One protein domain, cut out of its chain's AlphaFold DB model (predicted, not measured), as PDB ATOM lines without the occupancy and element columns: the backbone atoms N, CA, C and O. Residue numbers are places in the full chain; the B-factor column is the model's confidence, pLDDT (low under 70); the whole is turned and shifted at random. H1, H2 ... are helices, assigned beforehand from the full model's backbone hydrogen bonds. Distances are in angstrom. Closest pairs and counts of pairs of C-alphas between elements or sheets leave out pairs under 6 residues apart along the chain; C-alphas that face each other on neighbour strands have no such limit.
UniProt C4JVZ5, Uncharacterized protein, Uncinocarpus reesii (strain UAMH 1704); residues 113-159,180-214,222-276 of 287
ATOM      1  N   TYR A 113     -25.499  10.818  28.769       74.19
ATOM      2  CA  TYR A 113     -24.917   9.483  28.794       74.19
ATOM      3  C   TYR A 113     -24.829   8.943  30.219       74.19
ATOM      4  O   TYR A 113     -24.201   9.551  31.082       74.19
ATOM      5  N   ASP A 114     -25.393   7.756  30.429       81.75
ATOM      6  CA  ASP A 114     -25.267   7.029  31.691       81.75
ATOM      7  C   ASP A 114     -23.816   6.590  31.956       81.75
ATOM      8  O   ASP A 114     -23.022   6.396  31.031       81.75
ATOM      9  N   LEU A 115     -23.489   6.336  33.230       78.38
ATOM     10  CA  LEU A 115     -22.184   5.824  33.675       78.38
ATOM     11  C   LEU A 115     -21.667   4.633  32.839       78.38
ATOM     12  O   LEU A 115     -20.511   4.678  32.412       78.38
ATOM     13  N   PRO A 116     -22.470   3.590  32.535       82.38
ATOM     14  CA  PRO A 116     -22.006   2.475  31.711       82.38
ATOM     15  C   PRO A 116     -21.678   2.896  30.276       82.38
ATOM     16  O   PRO A 116     -20.705   2.406  29.709       82.38
ATOM     17  N   SER A 117     -22.442   3.830  29.707       83.56
ATOM     18  CA  SER A 117     -22.232   4.344  28.350       83.56
ATOM     19  C   SER A 117     -20.938   5.152  28.252       83.56
ATOM     20  O   SER A 117     -20.196   5.011  27.282       83.56
ATOM     21  N   GLN A 118     -20.619   5.948  29.278       81.25
ATOM     22  CA  GLN A 118     -19.353   6.685  29.346       81.25
ATOM     23  C   GLN A 118     -18.150   5.743  29.528       81.25
ATOM     24  O   GLN A 118     -17.122   5.910  28.873       81.25
ATOM     25  N   ILE A 119     -18.280   4.693  30.349       84.19
ATOM     26  CA  ILE A 119     -17.235   3.663  30.491       84.19
ATOM     27  C   ILE A 119     -17.050   2.887  29.180       84.19
ATOM     28  O   ILE A 119     -15.919   2.604  28.790       84.19
ATOM     29  N   GLN A 120     -18.138   2.565  28.478       87.94
ATOM     30  CA  GLN A 120     -18.072   1.898  27.180       87.94
ATOM     31  C   GLN A 120     -17.397   2.784  26.127       87.94
ATOM     32  O   GLN A 120     -16.590   2.281  25.349       87.94
ATOM     33  N   MET A 121     -17.676   4.089  26.126       85.50
ATOM     34  CA  MET A 121     -16.994   5.057  25.264       85.50
ATOM     35  C   MET A 121     -15.491   5.093  25.557       85.50
ATOM     36  O   MET A 121     -14.690   4.963  24.635       85.50
ATOM     37  N   LEU A 122     -15.095   5.158  26.832       85.94
ATOM     38  CA  LEU A 122     -13.685   5.078  27.216       85.94
ATOM     39  C   LEU A 122     -13.048   3.754  26.767       85.94
ATOM     40  O   LEU A 122     -11.971   3.763  26.179       85.94
ATOM     41  N   SER A 123     -13.712   2.620  26.997       88.06
ATOM     42  CA  SER A 123     -13.223   1.307  26.558       88.06
ATOM     43  C   SER A 123     -13.052   1.240  25.044       88.06
ATOM     44  O   SER A 123     -12.075   0.664  24.575       88.06
ATOM     45  N   LYS A 124     -13.993   1.812  24.288       88.75
ATOM     46  CA  LYS A 124     -13.929   1.880  22.829       88.75
ATOM     47  C   LYS A 124     -12.725   2.707  22.389       88.75
ATOM     48  O   LYS A 124     -11.959   2.233  21.564       88.75
ATOM     49  N   VAL A 125     -12.513   3.887  22.975       87.75
ATOM     50  CA  VAL A 125     -11.361   4.736  22.642       87.75
ATOM     51  C   VAL A 125     -10.040   4.042  22.981       87.75
ATOM     52  O   VAL A 125      -9.123   4.054  22.166       87.75
ATOM     53  N   ILE A 126      -9.941   3.391  24.143       87.50
ATOM     54  CA  ILE A 126      -8.740   2.631  24.525       87.50
ATOM     55  C   ILE A 126      -8.488   1.491  23.532       87.50
ATOM     56  O   ILE A 126      -7.356   1.318  23.088       87.50
ATOM     57  N   GLN A 127      -9.529   0.743  23.153       88.62
ATOM     58  CA  GLN A 127      -9.403  -0.329  22.166       88.62
ATOM     59  C   GLN A 127      -8.977   0.223  20.806       88.62
ATOM     60  O   GLN A 127      -8.040  -0.291  20.212       88.62
ATOM     61  N   GLU A 128      -9.595   1.307  20.337       86.06
ATOM     62  CA  GLU A 128      -9.245   1.917  19.058       86.06
ATOM     63  C   GLU A 128      -7.806   2.442  19.045       86.06
ATOM     64  O   GLU A 128      -7.113   2.251  18.049       86.06
ATOM     65  N   VAL A 129      -7.338   3.070  20.129       86.94
ATOM     66  CA  VAL A 129      -5.939   3.511  20.267       86.94
ATOM     67  C   VAL A 129      -4.991   2.316  20.326       86.94
ATOM     68  O   VAL A 129      -3.933   2.355  19.696       86.94
ATOM     69  N   SER A 130      -5.372   1.237  21.012       85.62
ATOM     70  CA  SER A 130      -4.596  -0.005  21.056       85.62
ATOM     71  C   SER A 130      -4.490  -0.653  19.674       85.62
ATOM     72  O   SER A 130      -3.386  -0.969  19.248       85.62
ATOM     73  N   ASP A 131      -5.598  -0.777  18.943       86.12
ATOM     74  CA  ASP A 131      -5.633  -1.328  17.582       86.12
ATOM     75  C   ASP A 131      -4.816  -0.468  16.607       86.12
ATOM     76  O   ASP A 131      -4.223  -0.968  15.655       86.12
ATOM     77  N   MET A 132      -4.776   0.851  16.826       83.12
ATOM     78  CA  MET A 132      -3.954   1.756  16.022       83.12
ATOM     79  C   MET A 132      -2.460   1.614  16.328       83.12
ATOM     80  O   MET A 132      -1.659   1.732  15.402       83.12
ATOM     81  N   THR A 133      -2.102   1.351  17.587       83.69
ATOM     82  CA  THR A 133      -0.717   1.336  18.097       83.69
ATOM     83  C   THR A 133      -0.113  -0.074  18.153       83.69
ATOM     84  O   THR A 133       1.037  -0.236  18.558       83.69
ATOM     85  N   ASP A 134      -0.860  -1.107  17.756       84.25
ATOM     86  CA  ASP A 134      -0.414  -2.496  17.852       84.25
ATOM     87  C   ASP A 134       0.923  -2.715  17.104       84.25
ATOM     88  O   ASP A 134       1.042  -2.357  15.921       84.25
ATOM     89  N   PRO A 135       1.963  -3.255  17.771       63.84
ATOM     90  CA  PRO A 135       3.275  -3.477  17.171       63.84
ATOM     91  C   PRO A 135       3.241  -4.669  16.202       63.84
ATOM     92  O   PRO A 135       3.689  -5.768  16.521       63.84
ATOM     93  N   GLY A 136       2.716  -4.447  14.999       62.25
ATOM     94  CA  GLY A 136       2.737  -5.419  13.902       62.25
ATOM     95  C   GLY A 136       1.681  -5.155  12.832       62.25
ATOM     96  O   GLY A 136       1.995  -5.201  11.647       62.25
ATOM     97  N   GLU A 137       0.456  -4.825  13.244       70.12
ATOM     98  CA  GLU A 137      -0.672  -4.533  12.338       70.12
ATOM     99  C   GLU A 137      -1.248  -3.118  12.544       70.12
ATOM    100  O   GLU A 137      -2.116  -2.661  11.794       70.12
ATOM    101  N   GLY A 138      -0.729  -2.383  13.532       78.00
ATOM    102  CA  GLY A 138      -1.130  -1.017  13.827       78.00
ATOM    103  C   GLY A 138      -0.946  -0.115  12.615       78.00
ATOM    104  O   GLY A 138       0.172   0.151  12.167       78.00
ATOM    105  N   ARG A 139      -2.061   0.399  12.090       81.81
ATOM    106  CA  ARG A 139      -2.065   1.334  10.953       81.81
ATOM    107  C   ARG A 139      -1.171   2.550  11.204       81.81
ATOM    108  O   ARG A 139      -0.579   3.062  10.263       81.81
ATOM    109  N   TYR A 140      -1.062   2.987  12.459       84.06
ATOM    110  CA  TYR A 140      -0.169   4.072  12.858       84.06
ATOM    111  C   TYR A 140       1.305   3.687  12.681       84.06
ATOM    112  O   TYR A 140       2.061   4.410  12.038       84.06
ATOM    113  N   SER A 141       1.687   2.508  13.175       85.75
ATOM    114  CA  SER A 141       3.046   1.968  13.066       85.75
ATOM    115  C   SER A 141       3.477   1.786  11.609       85.75
ATOM    116  O   SER A 141       4.609   2.115  11.267       85.75
ATOM    117  N   LEU A 142       2.572   1.329  10.736       85.94
ATOM    118  CA  LEU A 142       2.840   1.189   9.299       85.94
ATOM    119  C   LEU A 142       3.060   2.543   8.611       85.94
ATOM    120  O   LEU A 142       3.994   2.690   7.828       85.94
ATOM    121  N   VAL A 143       2.235   3.543   8.934       87.00
ATOM    122  CA  VAL A 143       2.363   4.909   8.401       87.00
ATOM    123  C   VAL A 143       3.679   5.558   8.837       87.00
ATOM    124  O   VAL A 143       4.322   6.231   8.026       87.00
ATOM    125  N   ILE A 144       4.104   5.332  10.083       88.88
ATOM    126  CA  ILE A 144       5.412   5.779  10.576       88.88
ATOM    127  C   ILE A 144       6.542   5.034   9.875       88.88
ATOM    128  O   ILE A 144       7.490   5.670   9.427       88.88
ATOM    129  N   GLN A 145       6.439   3.714   9.721       88.50
ATOM    130  CA  GLN A 145       7.469   2.930   9.047       88.50
ATOM    131  C   GLN A 145       7.663   3.375   7.590       88.50
ATOM    132  O   GLN A 145       8.798   3.602   7.177       88.50
ATOM    133  N   GLU A 146       6.581   3.568   6.824       87.75
ATOM    134  CA  GLU A 146       6.669   4.049   5.435       87.75
ATOM    135  C   GLU A 146       7.318   5.443   5.366       87.75
ATOM    136  O   GLU A 146       8.148   5.707   4.488       87.75
ATOM    137  N   PHE A 147       6.994   6.323   6.319       89.50
ATOM    138  CA  PHE A 147       7.625   7.638   6.424       89.50
ATOM    139  C   PHE A 147       9.109   7.548   6.783       89.50
ATOM    140  O   PHE A 147       9.902   8.268   6.186       89.50
ATOM    141  N   GLU A 148       9.511   6.677   7.708       90.06
ATOM    142  CA  GLU A 148      10.912   6.532   8.123       90.06
ATOM    143  C   GLU A 148      11.782   5.875   7.046       90.06
ATOM    144  O   GLU A 148      12.926   6.274   6.805       90.06
ATOM    145  N   GLU A 149      11.235   4.900   6.323       89.50
ATOM    146  CA  GLU A 149      11.895   4.320   5.153       89.50
ATOM    147  C   GLU A 149      12.079   5.371   4.053       89.50
ATOM    148  O   GLU A 149      13.139   5.461   3.425       89.50
ATOM    149  N   TRP A 150      11.064   6.205   3.821       90.88
ATOM    150  CA  TRP A 150      11.183   7.338   2.913       90.88
ATOM    151  C   TRP A 150      12.182   8.386   3.418       90.88
ATOM    152  O   TRP A 150      13.045   8.796   2.644       90.88
ATOM    153  N   SER A 151      12.137   8.775   4.694       87.44
ATOM    154  CA  SER A 151      13.034   9.774   5.291       87.44
ATOM    155  C   SER A 151      14.498   9.339   5.145       87.44
ATOM    156  O   SER A 151      15.351  10.120   4.706       87.44
ATOM    157  N   THR A 152      14.761   8.052   5.383       88.62
ATOM    158  CA  THR A 152      16.071   7.419   5.214       88.62
ATOM    159  C   THR A 152      16.521   7.466   3.756       88.62
ATOM    160  O   THR A 152      17.657   7.868   3.483       88.62
ATOM    161  N   ARG A 153      15.641   7.133   2.799       85.88
ATOM    162  CA  ARG A 153      15.945   7.245   1.359       85.88
ATOM    163  C   ARG A 153      16.253   8.686   0.950       85.88
ATOM    164  O   ARG A 153      17.255   8.931   0.281       85.88
ATOM    165  N   VAL A 154      15.460   9.661   1.402       85.38
ATOM    166  CA  VAL A 154      15.710  11.093   1.146       85.38
ATOM    167  C   VAL A 154      17.076  11.517   1.675       85.38
ATOM    168  O   VAL A 154      17.815  12.242   0.999       85.38
ATOM    169  N   GLN A 155      17.436  11.067   2.876       85.25
ATOM    170  CA  GLN A 155      18.726  11.376   3.477       85.25
ATOM    171  C   GLN A 155      19.887  10.737   2.702       85.25
ATOM    172  O   GLN A 155      20.882  11.419   2.453       85.25
ATOM    173  N   GLN A 156      19.754   9.481   2.266       83.94
ATOM    174  CA  GLN A 156      20.753   8.790   1.442       83.94
ATOM    175  C   GLN A 156      20.984   9.504   0.106       83.94
ATOM    176  O   GLN A 156      22.127   9.805  -0.239       83.94
ATOM    177  N   ILE A 157      19.913   9.876  -0.599       82.50
ATOM    178  CA  ILE A 157      19.990  10.631  -1.859       82.50
ATOM    179  C   ILE A 157      20.728  11.960  -1.645       82.50
ATOM    180  O   ILE A 157      21.636  12.316  -2.401       82.50
ATOM    181  N   ARG A 158      20.393  12.700  -0.581       81.44
ATOM    182  CA  ARG A 158      21.061  13.973  -0.256       81.44
ATOM    183  C   ARG A 158      22.538  13.792   0.102       81.44
ATOM    184  O   ARG A 158      23.353  14.639  -0.270       81.44
ATOM    185  N   GLN A 159      22.897  12.711   0.793       81.62
ATOM    186  CA  GLN A 159      24.290  12.384   1.116       81.62
ATOM    187  C   GLN A 159      25.086  12.011  -0.135       81.62
ATOM    188  O   GLN A 159      26.178  12.546  -0.328       81.62
ATOM    189  N   VAL A 180      14.010  12.725  -5.241       74.44
ATOM    190  CA  VAL A 180      13.168  12.483  -4.074       74.44
ATOM    191  C   VAL A 180      11.728  12.369  -4.554       74.44
ATOM    192  O   VAL A 180      11.073  13.383  -4.809       74.44
ATOM    193  N   ASP A 181      11.250  11.135  -4.680       75.69
ATOM    194  CA  ASP A 181       9.844  10.889  -4.964       75.69
ATOM    195  C   ASP A 181       8.981  11.316  -3.765       75.69
ATOM    196  O   ASP A 181       9.344  11.060  -2.605       75.69
ATOM    197  N   PRO A 182       7.847  11.993  -4.017       78.75
ATOM    198  CA  PRO A 182       6.891  12.311  -2.970       78.75
ATOM    199  C   PRO A 182       6.310  11.027  -2.373       78.75
ATOM    200  O   PRO A 182       6.233   9.987  -3.032       78.75
ATOM    201  N   LEU A 183       5.870  11.121  -1.121       79.88
ATOM    202  CA  LEU A 183       5.209  10.008  -0.449       79.88
ATOM    203  C   LEU A 183       3.881   9.685  -1.151       79.88
ATOM    204  O   LEU A 183       3.237  10.584  -1.705       79.88
ATOM    205  N   SER A 184       3.497   8.407  -1.159       83.00
ATOM    206  CA  SER A 184       2.371   7.916  -1.960       83.00
ATOM    207  C   SER A 184       1.053   8.622  -1.594       83.00
ATOM    208  O   SER A 184       0.798   8.949  -0.435       83.00
ATOM    209  N   ASP A 185       0.163   8.832  -2.570       80.44
ATOM    210  CA  ASP A 185      -1.178   9.376  -2.285       80.44
ATOM    211  C   ASP A 185      -1.989   8.428  -1.372       80.44
ATOM    212  O   ASP A 185      -2.848   8.859  -0.598       80.44
ATOM    213  N   ALA A 186      -1.667   7.129  -1.397       82.81
ATOM    214  CA  ALA A 186      -2.191   6.136  -0.463       82.81
ATOM    215  C   ALA A 186      -1.754   6.422   0.986       82.81
ATOM    216  O   ALA A 186      -2.588   6.384   1.887       82.81
ATOM    217  N   TRP A 187      -0.493   6.788   1.219       87.81
ATOM    218  CA  TRP A 187      -0.022   7.199   2.542       87.81
ATOM    219  C   TRP A 187      -0.734   8.468   3.024       87.81
ATOM    220  O   TRP A 187      -1.241   8.516   4.143       87.81
ATOM    221  N   LYS A 188      -0.884   9.479   2.155       85.25
ATOM    222  CA  LYS A 188      -1.562  10.747   2.504       85.25
ATOM    223  C   LYS A 188      -3.022  10.539   2.897       85.25
ATOM    224  O   LYS A 188      -3.506  11.139   3.858       85.25
ATOM    225  N   THR A 189      -3.727   9.667   2.178       87.25
ATOM    226  CA  THR A 189      -5.112   9.304   2.516       87.25
ATOM    227  C   THR A 189      -5.197   8.517   3.825       87.25
ATOM    228  O   THR A 189      -6.119   8.756   4.607       87.25
ATOM    229  N   GLN A 190      -4.227   7.646   4.119       85.25
ATOM    230  CA  GLN A 190      -4.147   6.937   5.400       85.25
ATOM    231  C   GLN A 190      -3.857   7.881   6.573       85.25
ATOM    232  O   GLN A 190      -4.533   7.781   7.595       85.25
ATOM    233  N   VAL A 191      -2.933   8.832   6.421       86.94
ATOM    234  CA  VAL A 191      -2.640   9.860   7.436       86.94
ATOM    235  C   VAL A 191      -3.877  10.705   7.730       86.94
ATOM    236  O   VAL A 191      -4.225  10.896   8.893       86.94
ATOM    237  N   ALA A 192      -4.602  11.149   6.699       87.12
ATOM    238  CA  ALA A 192      -5.847  11.895   6.880       87.12
ATOM    239  C   ALA A 192      -6.940  11.051   7.569       87.12
ATOM    240  O   ALA A 192      -7.635  11.533   8.469       87.12
ATOM    241  N   ALA A 193      -7.077   9.775   7.197       88.06
ATOM    242  CA  ALA A 193      -8.013   8.853   7.842       88.06
ATOM    243  C   ALA A 193      -7.648   8.582   9.316       88.06
ATOM    244  O   ALA A 193      -8.533   8.510  10.166       88.06
ATOM    245  N   LEU A 194      -6.358   8.463   9.637       87.12
ATOM    246  CA  LEU A 194      -5.886   8.300  11.013       87.12
ATOM    247  C   LEU A 194      -6.072   9.577  11.831       87.12
ATOM    248  O   LEU A 194      -6.563   9.490  12.951       87.12
ATOM    249  N   SER A 195      -5.766  10.750  11.270       88.19
ATOM    250  CA  SER A 195      -5.969  12.039  11.944       88.19
ATOM    251  C   SER A 195      -7.442  12.261  12.276       88.19
ATOM    252  O   SER A 195      -7.782  12.539  13.420       88.19
ATOM    253  N   THR A 196      -8.341  12.039  11.313       88.69
ATOM    254  CA  THR A 196      -9.793  12.169  11.544       88.69
ATOM    255  C   THR A 196     -10.315  11.166  12.573       88.69
ATOM    256  O   THR A 196     -11.176  11.513  13.385       88.69
ATOM    257  N   LYS A 197      -9.782   9.936  12.594       88.38
ATOM    258  CA  LYS A 197     -10.129   8.945  13.619       88.38
ATOM    259  C   LYS A 197      -9.611   9.354  15.003       88.38
ATOM    260  O   LYS A 197     -10.375   9.312  15.958       88.38
ATOM    261  N   LEU A 198      -8.360   9.800  15.113       87.25
ATOM    262  CA  LEU A 198      -7.771  10.284  16.368       87.25
ATOM    263  C   LEU A 198      -8.503  11.523  16.902       87.25
ATOM    264  O   LEU A 198      -8.758  11.617  18.102       87.25
ATOM    265  N   GLU A 199      -8.911  12.442  16.027       89.25
ATOM    266  CA  GLU A 199      -9.751  13.587  16.387       89.25
ATOM    267  C   GLU A 199     -11.127  13.149  16.894       89.25
ATOM    268  O   GLU A 199     -11.618  13.696  17.881       89.25
ATOM    269  N   LEU A 200     -11.752  12.146  16.266       88.31
ATOM    270  CA  LEU A 200     -13.001  11.572  16.764       88.31
ATOM    271  C   LEU A 200     -12.807  10.967  18.160       88.31
ATOM    272  O   LEU A 200     -13.586  11.287  19.056       88.31
ATOM    273  N   CYS A 201     -11.749  10.180  18.371       85.81
ATOM    274  CA  CYS A 201     -11.410   9.635  19.688       85.81
ATOM    275  C   CYS A 201     -11.189  10.753  20.721       85.81
ATOM    276  O   CYS A 201     -11.678  10.653  21.844       85.81
ATOM    277  N   SER A 202     -10.502  11.839  20.344       86.06
ATOM    278  CA  SER A 202     -10.317  13.010  21.210       86.06
ATOM    279  C   SER A 202     -11.653  13.647  21.584       86.06
ATOM    280  O   SER A 202     -11.870  13.964  22.747       86.06
ATOM    281  N   ARG A 203     -12.574  13.799  20.627       84.94
ATOM    282  CA  ARG A 203     -13.903  14.375  20.880       84.94
ATOM    283  C   ARG A 203     -14.766  13.464  21.747       84.94
ATOM    284  O   ARG A 203     -15.505  13.968  22.585       84.94
ATOM    285  N   GLU A 204     -14.667  12.149  21.570       84.00
ATOM    286  CA  GLU A 204     -15.312  11.162  22.443       84.00
ATOM    287  C   GLU A 204     -14.755  11.254  23.876       84.00
ATOM    288  O   GLU A 204     -15.528  11.295  24.829       84.00
ATOM    289  N   LEU A 205     -13.436  11.408  24.046       80.25
ATOM    290  CA  LEU A 205     -12.814  11.657  25.354       80.25
ATOM    291  C   LEU A 205     -13.213  13.007  25.969       80.25
ATOM    292  O   LEU A 205     -13.405  13.080  27.180       80.25
ATOM    293  N   ASP A 206     -13.357  14.061  25.165       79.62
ATOM    294  CA  ASP A 206     -13.788  15.388  25.628       79.62
ATOM    295  C   ASP A 206     -15.259  15.397  26.074       79.62
ATOM    296  O   ASP A 206     -15.658  16.218  26.899       79.62
ATOM    297  N   CYS A 207     -16.067  14.472  25.548       75.81
ATOM    298  CA  CYS A 207     -17.449  14.258  25.975       75.81
ATOM    299  C   CYS A 207     -17.552  13.515  27.320       75.81
ATOM    300  O   CYS A 207     -18.649  13.437  27.874       75.81
ATOM    301  N   LEU A 208     -16.449  12.972  27.852       71.56
ATOM    302  CA  LEU A 208     -16.427  12.345  29.173       71.56
ATOM    303  C   LEU A 208     -16.404  13.414  30.266       71.56
ATOM    304  O   LEU A 208     -15.509  14.260  30.339       71.56
ATOM    305  N   GLU A 209     -17.341  13.309  31.200       63.97
ATOM    306  CA  GLU A 209     -17.487  14.270  32.301       63.97
ATOM    307  C   GLU A 209     -16.382  14.167  33.350       63.97
ATOM    308  O   GLU A 209     -16.173  15.105  34.118       63.97
ATOM    309  N   VAL A 210     -15.578  13.101  33.276       62.19
ATOM    310  CA  VAL A 210     -14.284  12.983  33.964       62.19
ATOM    311  C   VAL A 210     -13.400  14.216  33.705       62.19
ATOM    312  O   VAL A 210     -12.606  14.584  34.567       62.19
ATOM    313  N   SER A 211     -13.541  14.885  32.548       52.50
ATOM    314  CA  SER A 211     -12.752  16.074  32.195       52.50
ATOM    315  C   SER A 211     -13.231  17.374  32.852       52.50
ATOM    316  O   SER A 211     -12.438  18.312  32.928       52.50
ATOM    317  N   SER A 212     -14.487  17.473  33.304       50.53
ATOM    318  CA  SER A 212     -15.023  18.723  33.872       50.53
ATOM    319  C   SER A 212     -14.460  18.985  35.273       50.53
ATOM    320  O   SER A 212     -14.060  20.104  35.589       50.53
ATOM    321  N   ALA A 213     -14.301  17.923  36.068       48.75
ATOM    322  CA  ALA A 213     -13.771  17.973  37.432       48.75
ATOM    323  C   ALA A 213     -12.270  18.324  37.529       48.75
ATOM    324  O   ALA A 213     -11.759  18.554  38.622       48.75
ATOM    325  N   VAL A 214     -11.541  18.354  36.406       50.22
ATOM    326  CA  VAL A 214     -10.104  18.704  36.364       50.22
ATOM    327  C   VAL A 214      -9.893  20.222  36.300       50.22
ATOM    328  O   VAL A 214      -8.792  20.717  36.554       50.22
ATOM    329  N   TYR A 222      -8.923  12.217  44.001       62.41
ATOM    330  CA  TYR A 222      -9.503  11.967  42.685       62.41
ATOM    331  C   TYR A 222      -8.513  12.083  41.509       62.41
ATOM    332  O   TYR A 222      -8.486  11.192  40.657       62.41
ATOM    333  N   ASP A 223      -7.640  13.100  41.475       65.00
ATOM    334  CA  ASP A 223      -6.668  13.299  40.373       65.00
ATOM    335  C   ASP A 223      -5.539  12.245  40.393       65.00
ATOM    336  O   ASP A 223      -4.878  11.948  39.390       65.00
ATOM    337  N   ALA A 224      -5.347  11.602  41.549       66.00
ATOM    338  CA  ALA A 224      -4.423  10.487  41.709       66.00
ATOM    339  C   ALA A 224      -5.027   9.127  41.303       66.00
ATOM    340  O   ALA A 224      -4.285   8.134  41.254       66.00
ATOM    341  N   SER A 225      -6.332   9.065  41.019       78.81
ATOM    342  CA  SER A 225      -7.024   7.828  40.649       78.81
ATOM    343  C   SER A 225      -6.526   7.266  39.315       78.81
ATOM    344  O   SER A 225      -6.055   7.988  38.432       78.81
ATOM    345  N   ALA A 226      -6.613   5.943  39.166       82.06
ATOM    346  CA  ALA A 226      -6.175   5.278  37.943       82.06
ATOM    347  C   ALA A 226      -7.046   5.671  36.741       82.06
ATOM    348  O   ALA A 226      -6.524   5.792  35.639       82.06
ATOM    349  N   LEU A 227      -8.343   5.915  36.961       82.50
ATOM    350  CA  LEU A 227      -9.279   6.326  35.916       82.50
ATOM    351  C   LEU A 227      -8.902   7.698  35.344       82.50
ATOM    352  O   LEU A 227      -8.688   7.816  34.141       82.50
ATOM    353  N   VAL A 228      -8.737   8.710  36.203       79.75
ATOM    354  CA  VAL A 228      -8.367  10.070  35.773       79.75
ATOM    355  C   VAL A 228      -6.989  10.074  35.109       79.75
ATOM    356  O   VAL A 228      -6.809  10.672  34.048       79.75
ATOM    357  N   LYS A 229      -6.022   9.333  35.670       84.06
ATOM    358  CA  LYS A 229      -4.701   9.154  35.049       84.06
ATOM    359  C   LYS A 229      -4.781   8.486  33.679       84.06
ATOM    360  O   LYS A 229      -4.089   8.939  32.772       84.06
ATOM    361  N   ALA A 230      -5.604   7.451  33.519       84.62
ATOM    362  CA  ALA A 230      -5.775   6.763  32.246       84.62
ATOM    363  C   ALA A 230      -6.421   7.681  31.202       84.62
ATOM    364  O   ALA A 230      -5.878   7.802  30.108       84.62
ATOM    365  N   VAL A 231      -7.512   8.377  31.537       84.12
ATOM    366  CA  VAL A 231      -8.190   9.312  30.620       84.12
ATOM    367  C   VAL A 231      -7.247  10.446  30.204       84.12
ATOM    368  O   VAL A 231      -7.075  10.703  29.013       84.12
ATOM    369  N   ARG A 232      -6.558  11.074  31.167       84.31
ATOM    370  CA  ARG A 232      -5.552  12.114  30.894       84.31
ATOM    371  C   ARG A 232      -4.408  11.584  30.031       84.31
ATOM    372  O   ARG A 232      -4.006  12.254  29.086       84.31
ATOM    373  N   GLY A 233      -3.898  10.394  30.344       85.50
ATOM    374  CA  GLY A 233      -2.825   9.752  29.587       85.50
ATOM    375  C   GLY A 233      -3.213   9.501  28.133       85.50
ATOM    376  O   GLY A 233      -2.461   9.873  27.239       85.50
ATOM    377  N   HIS A 234      -4.410   8.960  27.886       86.38
ATOM    378  CA  HIS A 234      -4.912   8.734  26.526       86.38
ATOM    379  C   HIS A 234      -5.143  10.045  25.772       86.38
ATOM    380  O   HIS A 234      -4.829  10.117  24.589       86.38
ATOM    381  N   ARG A 235      -5.611  11.103  26.444       86.94
ATOM    382  CA  ARG A 235      -5.751  12.434  25.831       86.94
ATOM    383  C   ARG A 235      -4.407  12.992  25.367       86.94
ATOM    384  O   ARG A 235      -4.285  13.422  24.226       86.94
ATOM    385  N   VAL A 236      -3.400  12.953  26.242       88.81
ATOM    386  CA  VAL A 236      -2.040  13.405  25.910       88.81
ATOM    387  C   VAL A 236      -1.445  12.553  24.790       88.81
ATOM    388  O   VAL A 236      -0.848  13.104  23.870       88.81
ATOM    389  N   LEU A 237      -1.644  11.232  24.827       90.12
ATOM    390  CA  LEU A 237      -1.174  10.320  23.784       90.12
ATOM    391  C   LEU A 237      -1.810  10.636  22.425       90.12
ATOM    392  O   LEU A 237      -1.085  10.849  21.462       90.12
ATOM    393  N   ILE A 238      -3.140  10.735  22.351       89.44
ATOM    394  CA  ILE A 238      -3.858  11.055  21.107       89.44
ATOM    395  C   ILE A 238      -3.415  12.414  20.564       89.44
ATOM    396  O   ILE A 238      -3.146  12.541  19.372       89.44
ATOM    397  N   GLN A 239      -3.284  13.421  21.430       89.56
ATOM    398  CA  GLN A 239      -2.809  14.737  21.014       89.56
ATOM    399  C   GLN A 239      -1.371  14.685  20.481       89.56
ATOM    400  O   GLN A 239      -1.077  15.325  19.473       89.56
ATOM    401  N   SER A 240      -0.497  13.902  21.116       90.31
ATOM    402  CA  SER A 240       0.867  13.667  20.637       90.31
ATOM    403  C   SER A 240       0.875  12.970  19.274       90.31
ATOM    404  O   SER A 240       1.634  13.380  18.404       90.31
ATOM    405  N   MET A 241       0.016  11.968  19.059       89.19
ATOM    406  CA  MET A 241      -0.082  11.252  17.780       89.19
ATOM    407  C   MET A 241      -0.573  12.165  16.649       89.19
ATOM    408  O   MET A 241      -0.036  12.131  15.547       89.19
ATOM    409  N   ILE A 242      -1.565  13.024  16.914       90.00
ATOM    410  CA  ILE A 242      -2.044  14.010  15.928       90.00
ATOM    411  C   ILE A 242      -0.926  14.998  15.571       90.00
ATOM    412  O   ILE A 242      -0.706  15.285  14.397       90.00
ATOM    413  N   GLN A 243      -0.202  15.502  16.576       92.12
ATOM    414  CA  GLN A 243       0.928  16.407  16.356       92.12
ATOM    415  C   GLN A 243       2.044  15.744  15.546       92.12
ATOM    416  O   GLN A 243       2.606  16.378  14.658       92.12
ATOM    417  N   GLU A 244       2.358  14.481  15.831       92.19
ATOM    418  CA  GLU A 244       3.360  13.719  15.087       92.19
ATOM    419  C   GLU A 244       2.965  13.581  13.610       92.19
ATOM    420  O   GLU A 244       3.757  13.936  12.735       92.19
ATOM    421  N   LEU A 245       1.719  13.188  13.321       89.81
ATOM    422  CA  LEU A 245       1.213  13.075  11.948       89.81
ATOM    423  C   LEU A 245       1.242  14.414  11.187       89.81
ATOM    424  O   LEU A 245       1.621  14.441  10.013       89.81
ATOM    425  N   ASP A 246       0.893  15.526  11.842       91.38
ATOM    426  CA  ASP A 246       0.971  16.868  11.240       91.38
ATOM    427  C   ASP A 246       2.423  17.268  10.928       91.38
ATOM    428  O   ASP A 246       2.737  17.753   9.837       91.38
ATOM    429  N   VAL A 247       3.345  16.994  11.855       92.19
ATOM    430  CA  VAL A 247       4.778  17.243  11.650       92.19
ATOM    431  C   VAL A 247       5.322  16.398  10.495       92.19
ATOM    432  O   VAL A 247       6.037  16.938   9.648       92.19
ATOM    433  N   MET A 248       4.960  15.117  10.398       90.75
ATOM    434  CA  MET A 248       5.364  14.241   9.289       90.75
ATOM    435  C   MET A 248       4.858  14.767   7.940       90.75
ATOM    436  O   MET A 248       5.633  14.875   6.986       90.75
ATOM    437  N   ALA A 249       3.585  15.172   7.866       87.88
ATOM    438  CA  ALA A 249       3.007  15.766   6.660       87.88
ATOM    439  C   ALA A 249       3.709  17.081   6.270       87.88
ATOM    440  O   ALA A 249       3.990  17.327   5.094       87.88
ATOM    441  N   LYS A 250       4.063  17.911   7.256       91.19
ATOM    442  CA  LYS A 250       4.816  19.149   7.031       91.19
ATOM    443  C   LYS A 250       6.238  18.889   6.528       91.19
ATOM    444  O   LYS A 250       6.708  19.610   5.647       91.19
ATOM    445  N   ILE A 251       6.918  17.873   7.061       88.81
ATOM    446  CA  ILE A 251       8.253  17.471   6.599       88.81
ATOM    447  C   ILE A 251       8.190  17.003   5.142       88.81
ATOM    448  O   ILE A 251       9.015  17.443   4.339       88.81
ATOM    449  N   GLU A 252       7.203  16.177   4.780       89.25
ATOM    450  CA  GLU A 252       6.989  15.739   3.391       89.25
ATOM    451  C   GLU A 252       6.837  16.932   2.448       89.25
ATOM    452  O   GLU A 252       7.584  17.056   1.470       89.25
ATOM    453  N   PHE A 253       5.955  17.866   2.800       87.75
ATOM    454  CA  PHE A 253       5.710  19.056   1.999       87.75
ATOM    455  C   PHE A 253       6.977  19.903   1.796       87.75
ATOM    456  O   PHE A 253       7.289  20.308   0.670       87.75
ATOM    457  N   GLU A 254       7.732  20.161   2.867       89.06
ATOM    458  CA  GLU A 254       8.976  20.939   2.804       89.06
ATOM    459  C   GLU A 254      10.058  20.221   1.981       89.06
ATOM    460  O   GLU A 254      10.728  20.847   1.157       89.06
ATOM    461  N   VAL A 255      10.210  18.902   2.134       87.81
ATOM    462  CA  VAL A 255      11.183  18.109   1.364       87.81
ATOM    463  C   VAL A 255      10.859  18.132  -0.128       87.81
ATOM    464  O   VAL A 255      11.756  18.403  -0.933       87.81
ATOM    465  N   VAL A 256       9.597  17.921  -0.505       86.69
ATOM    466  CA  VAL A 256       9.154  17.953  -1.909       86.69
ATOM    467  C   VAL A 256       9.313  19.353  -2.503       86.69
ATOM    468  O   VAL A 256       9.725  19.509  -3.655       86.69
ATOM    469  N   LYS A 257       9.024  20.401  -1.727       88.38
ATOM    470  CA  LYS A 257       9.231  21.793  -2.148       88.38
ATOM    471  C   LYS A 257      10.711  22.100  -2.382       88.38
ATOM    472  O   LYS A 257      11.049  22.715  -3.395       88.38
ATOM    473  N   LEU A 258      11.588  21.667  -1.478       86.44
ATOM    474  CA  LEU A 258      13.036  21.819  -1.629       86.44
ATOM    475  C   LEU A 258      13.552  21.071  -2.860       86.44
ATOM    476  O   LEU A 258      14.356  21.634  -3.603       86.44
ATOM    477  N   GLU A 259      13.046  19.864  -3.116       84.88
ATOM    478  CA  GLU A 259      13.405  19.096  -4.309       84.88
ATOM    479  C   GLU A 259      12.970  19.821  -5.584       84.88
ATOM    480  O   GLU A 259      13.792  20.049  -6.466       84.88
ATOM    481  N   LYS A 260      11.724  20.302  -5.664       84.62
ATOM    482  CA  LYS A 260      11.243  21.086  -6.819       84.62
ATOM    483  C   LYS A 260      12.107  22.322  -7.084       84.62
ATOM    484  O   LYS A 260      12.434  22.612  -8.235       84.62
ATOM    485  N   CYS A 261      12.499  23.040  -6.031       86.19
ATOM    486  CA  CYS A 261      13.402  24.187  -6.138       86.19
ATOM    487  C   CYS A 261      14.802  23.781  -6.623       86.19
ATOM    488  O   CYS A 261      15.390  24.483  -7.450       86.19
ATOM    489  N   TRP A 262      15.333  22.661  -6.128       84.31
ATOM    490  CA  TRP A 262      16.616  22.118  -6.568       84.31
ATOM    491  C   TRP A 262      16.563  21.697  -8.039       84.31
ATOM    492  O   TRP A 262      17.411  22.135  -8.814       84.31
ATOM    493  N   VAL A 263      15.542  20.941  -8.455       82.75
ATOM    494  CA  VAL A 263      15.349  20.530  -9.854       82.75
ATOM    495  C   VAL A 263      15.287  21.759 -10.748       82.75
ATOM    496  O   VAL A 263      16.073  21.857 -11.683       82.75
ATOM    497  N   LYS A 264      14.444  22.746 -10.420       84.19
ATOM    498  CA  LYS A 264      14.336  23.987 -11.197       84.19
ATOM    499  C   LYS A 264      15.693  24.675 -11.377       84.19
ATOM    500  O   LYS A 264      16.049  25.016 -12.499       84.19
ATOM    501  N   ARG A 265      16.483  24.810 -10.305       81.75
ATOM    502  CA  ARG A 265      17.814  25.441 -10.360       81.75
ATOM    503  C   ARG A 265      18.823  24.671 -11.216       81.75
ATOM    504  O   ARG A 265      19.646  25.302 -11.863       81.75
ATOM    505  N   ASN A 266      18.794  23.339 -11.197       75.94
ATOM    506  CA  ASN A 266      19.732  22.520 -11.978       75.94
ATOM    507  C   ASN A 266      19.291  22.356 -13.440       75.94
ATOM    508  O   ASN A 266      20.123  22.150 -14.315       75.94
ATOM    509  N   VAL A 267      17.990  22.461 -13.704       77.50
ATOM    510  CA  VAL A 267      17.388  22.243 -15.020       77.50
ATOM    511  C   VAL A 267      17.323  23.536 -15.846       77.50
ATOM    512  O   VAL A 267      17.574  23.487 -17.046       77.50
ATOM    513  N   GLU A 268      17.066  24.701 -15.239       78.06
ATOM    514  CA  GLU A 268      17.088  26.011 -15.924       78.06
ATOM    515  C   GLU A 268      18.353  26.294 -16.766       78.06
ATOM    516  O   GLU A 268      18.190  26.708 -17.916       78.06
ATOM    517  N   PRO A 269      19.592  26.054 -16.287       73.00
ATOM    518  CA  PRO A 269      20.785  26.281 -17.104       73.00
ATOM    519  C   PRO A 269      20.890  25.311 -18.291       73.00
ATOM    520  O   PRO A 269      21.349  25.709 -19.355       73.00
ATOM    521  N   LEU A 270      20.401  24.073 -18.152       70.69
ATOM    522  CA  LEU A 270      20.406  23.092 -19.245       70.69
ATOM    523  C   LEU A 270      19.452  23.499 -20.378       70.69
ATOM    524  O   LEU A 270      19.776  23.322 -21.550       70.69
ATOM    525  N   TRP A 271      18.295  24.086 -20.056       71.62
ATOM    526  CA  TRP A 271      17.380  24.617 -21.077       71.62
ATOM    527  C   TRP A 271      17.931  25.859 -21.785       71.62
ATOM    528  O   TRP A 271      17.639  26.060 -22.965       71.62
ATOM    529  N   ALA A 272      18.715  26.688 -21.088       67.31
ATOM    530  CA  ALA A 272      19.362  27.853 -21.685       67.31
ATOM    531  C   ALA A 272      20.431  27.442 -22.716       67.31
ATOM    532  O   ALA A 272      20.424  27.976 -23.823       67.31
ATOM    533  N   ASP A 273      21.257  26.440 -22.393       63.88
ATOM    534  CA  ASP A 273      22.248  25.872 -23.321       63.88
ATOM    535  C   ASP A 273      21.583  25.243 -24.559       63.88
ATOM    536  O   ASP A 273      22.001  25.499 -25.687       63.88
ATOM    537  N   ILE A 274      20.500  24.472 -24.379       62.59
ATOM    538  CA  ILE A 274      19.779  23.833 -25.498       62.59
ATOM    539  C   ILE A 274      19.173  24.877 -26.449       62.59
ATOM    540  O   ILE A 274      19.244  24.713 -27.667       62.59
ATOM    541  N   ASN A 275      18.589  25.957 -25.923       59.75
ATOM    542  CA  ASN A 275      18.022  27.015 -26.764       59.75
ATOM    543  C   ASN A 275      19.099  27.798 -27.525       59.75
ATOM    544  O   ASN A 275      18.871  28.170 -28.676       59.75
ATOM    545  N   GLN A 276      20.277  27.994 -26.929       58.34
ATOM    546  CA  GLN A 276      21.403  28.649 -27.596       58.34
ATOM    547  C   GLN A 276      21.968  27.778 -28.734       58.34
ATOM    548  O   GLN A 276      22.285  28.288 -29.809       58.34
TER     549      GLN A 276
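What this domain is: This is residues 113 to 159, 180 to 214 and 222 to 276 of the 287 residues of an uncharacterized protein of Uncinocarpus reesii (strain UAMH 1704) (UniProt C4JVZ5). One very long helix, H5, makes the long axis; H3 packs along its residues 231 to 249, H1 and H2, end to end, pack on H3, and residues 261 to 276 of H5 stick out. H1, H2, H3 and H5 form a bundle, helices grouped by contact. The 137 printed residues, all helix in class, have five named helices, H1 to H5 in order, and no named strand. The whole is only just loose, close to extended: radius of gyration of the C-alphas 21.4 A, spans 78 by 30 by 24 A.

Where its parts are: Find C-alpha 226 at (-6.175, 5.278, 37.943); from there H5, residues 226 to 276, runs 74.8 A to C-alpha 276 at (21.403, 28.649, -27.596), with a 25 degrees kink near residue 267. Find H3 at residues 185 to 206, H1 at 115 to 133, H2 at 139 to 159 and H4 at 209 to 214.

How they stand to each other: H3 touches H5 at a shallow tilt of 26 degrees, opposite ways; their closest C-alphas, Ser 195 and Ile 242, are 5.9 A apart. H3 touches H1, closest C-alphas Val 125 and Cys 201 at 5.7 A, with residues 201 to 205 alone. H3 touches H2, closest C-alphas Val 143 and Trp 187 at 6.7 A. H1 and H2 touch only at the corner, Met 132 to Arg 139, C-alphas 5.4 A apart. H4 is close to H5 but not clearly touching, C-alphas Val 210 and Val 228 at 6.8 A. In H1, H2 and H3 every O i to N i+4 pair is within hydrogen-bond range; H5 has 45 of 47, H4 0 of 2, with 1 of 3 O i to N i+3 pairs.

The domain as a whole: The farthest C-alphas, Leu 115 and Gln 276, are 78.6 A apart. Residues 160 to 179 and 215 to 221 are not printed; the C-alpha gaps are 12.3 A and 9.3 A. The links H1 to H2 and H3 to H4 are tight. pLDDT is under 70 at residues 135 to 136, 209 to 214, 222 to 224 and 272 to 276.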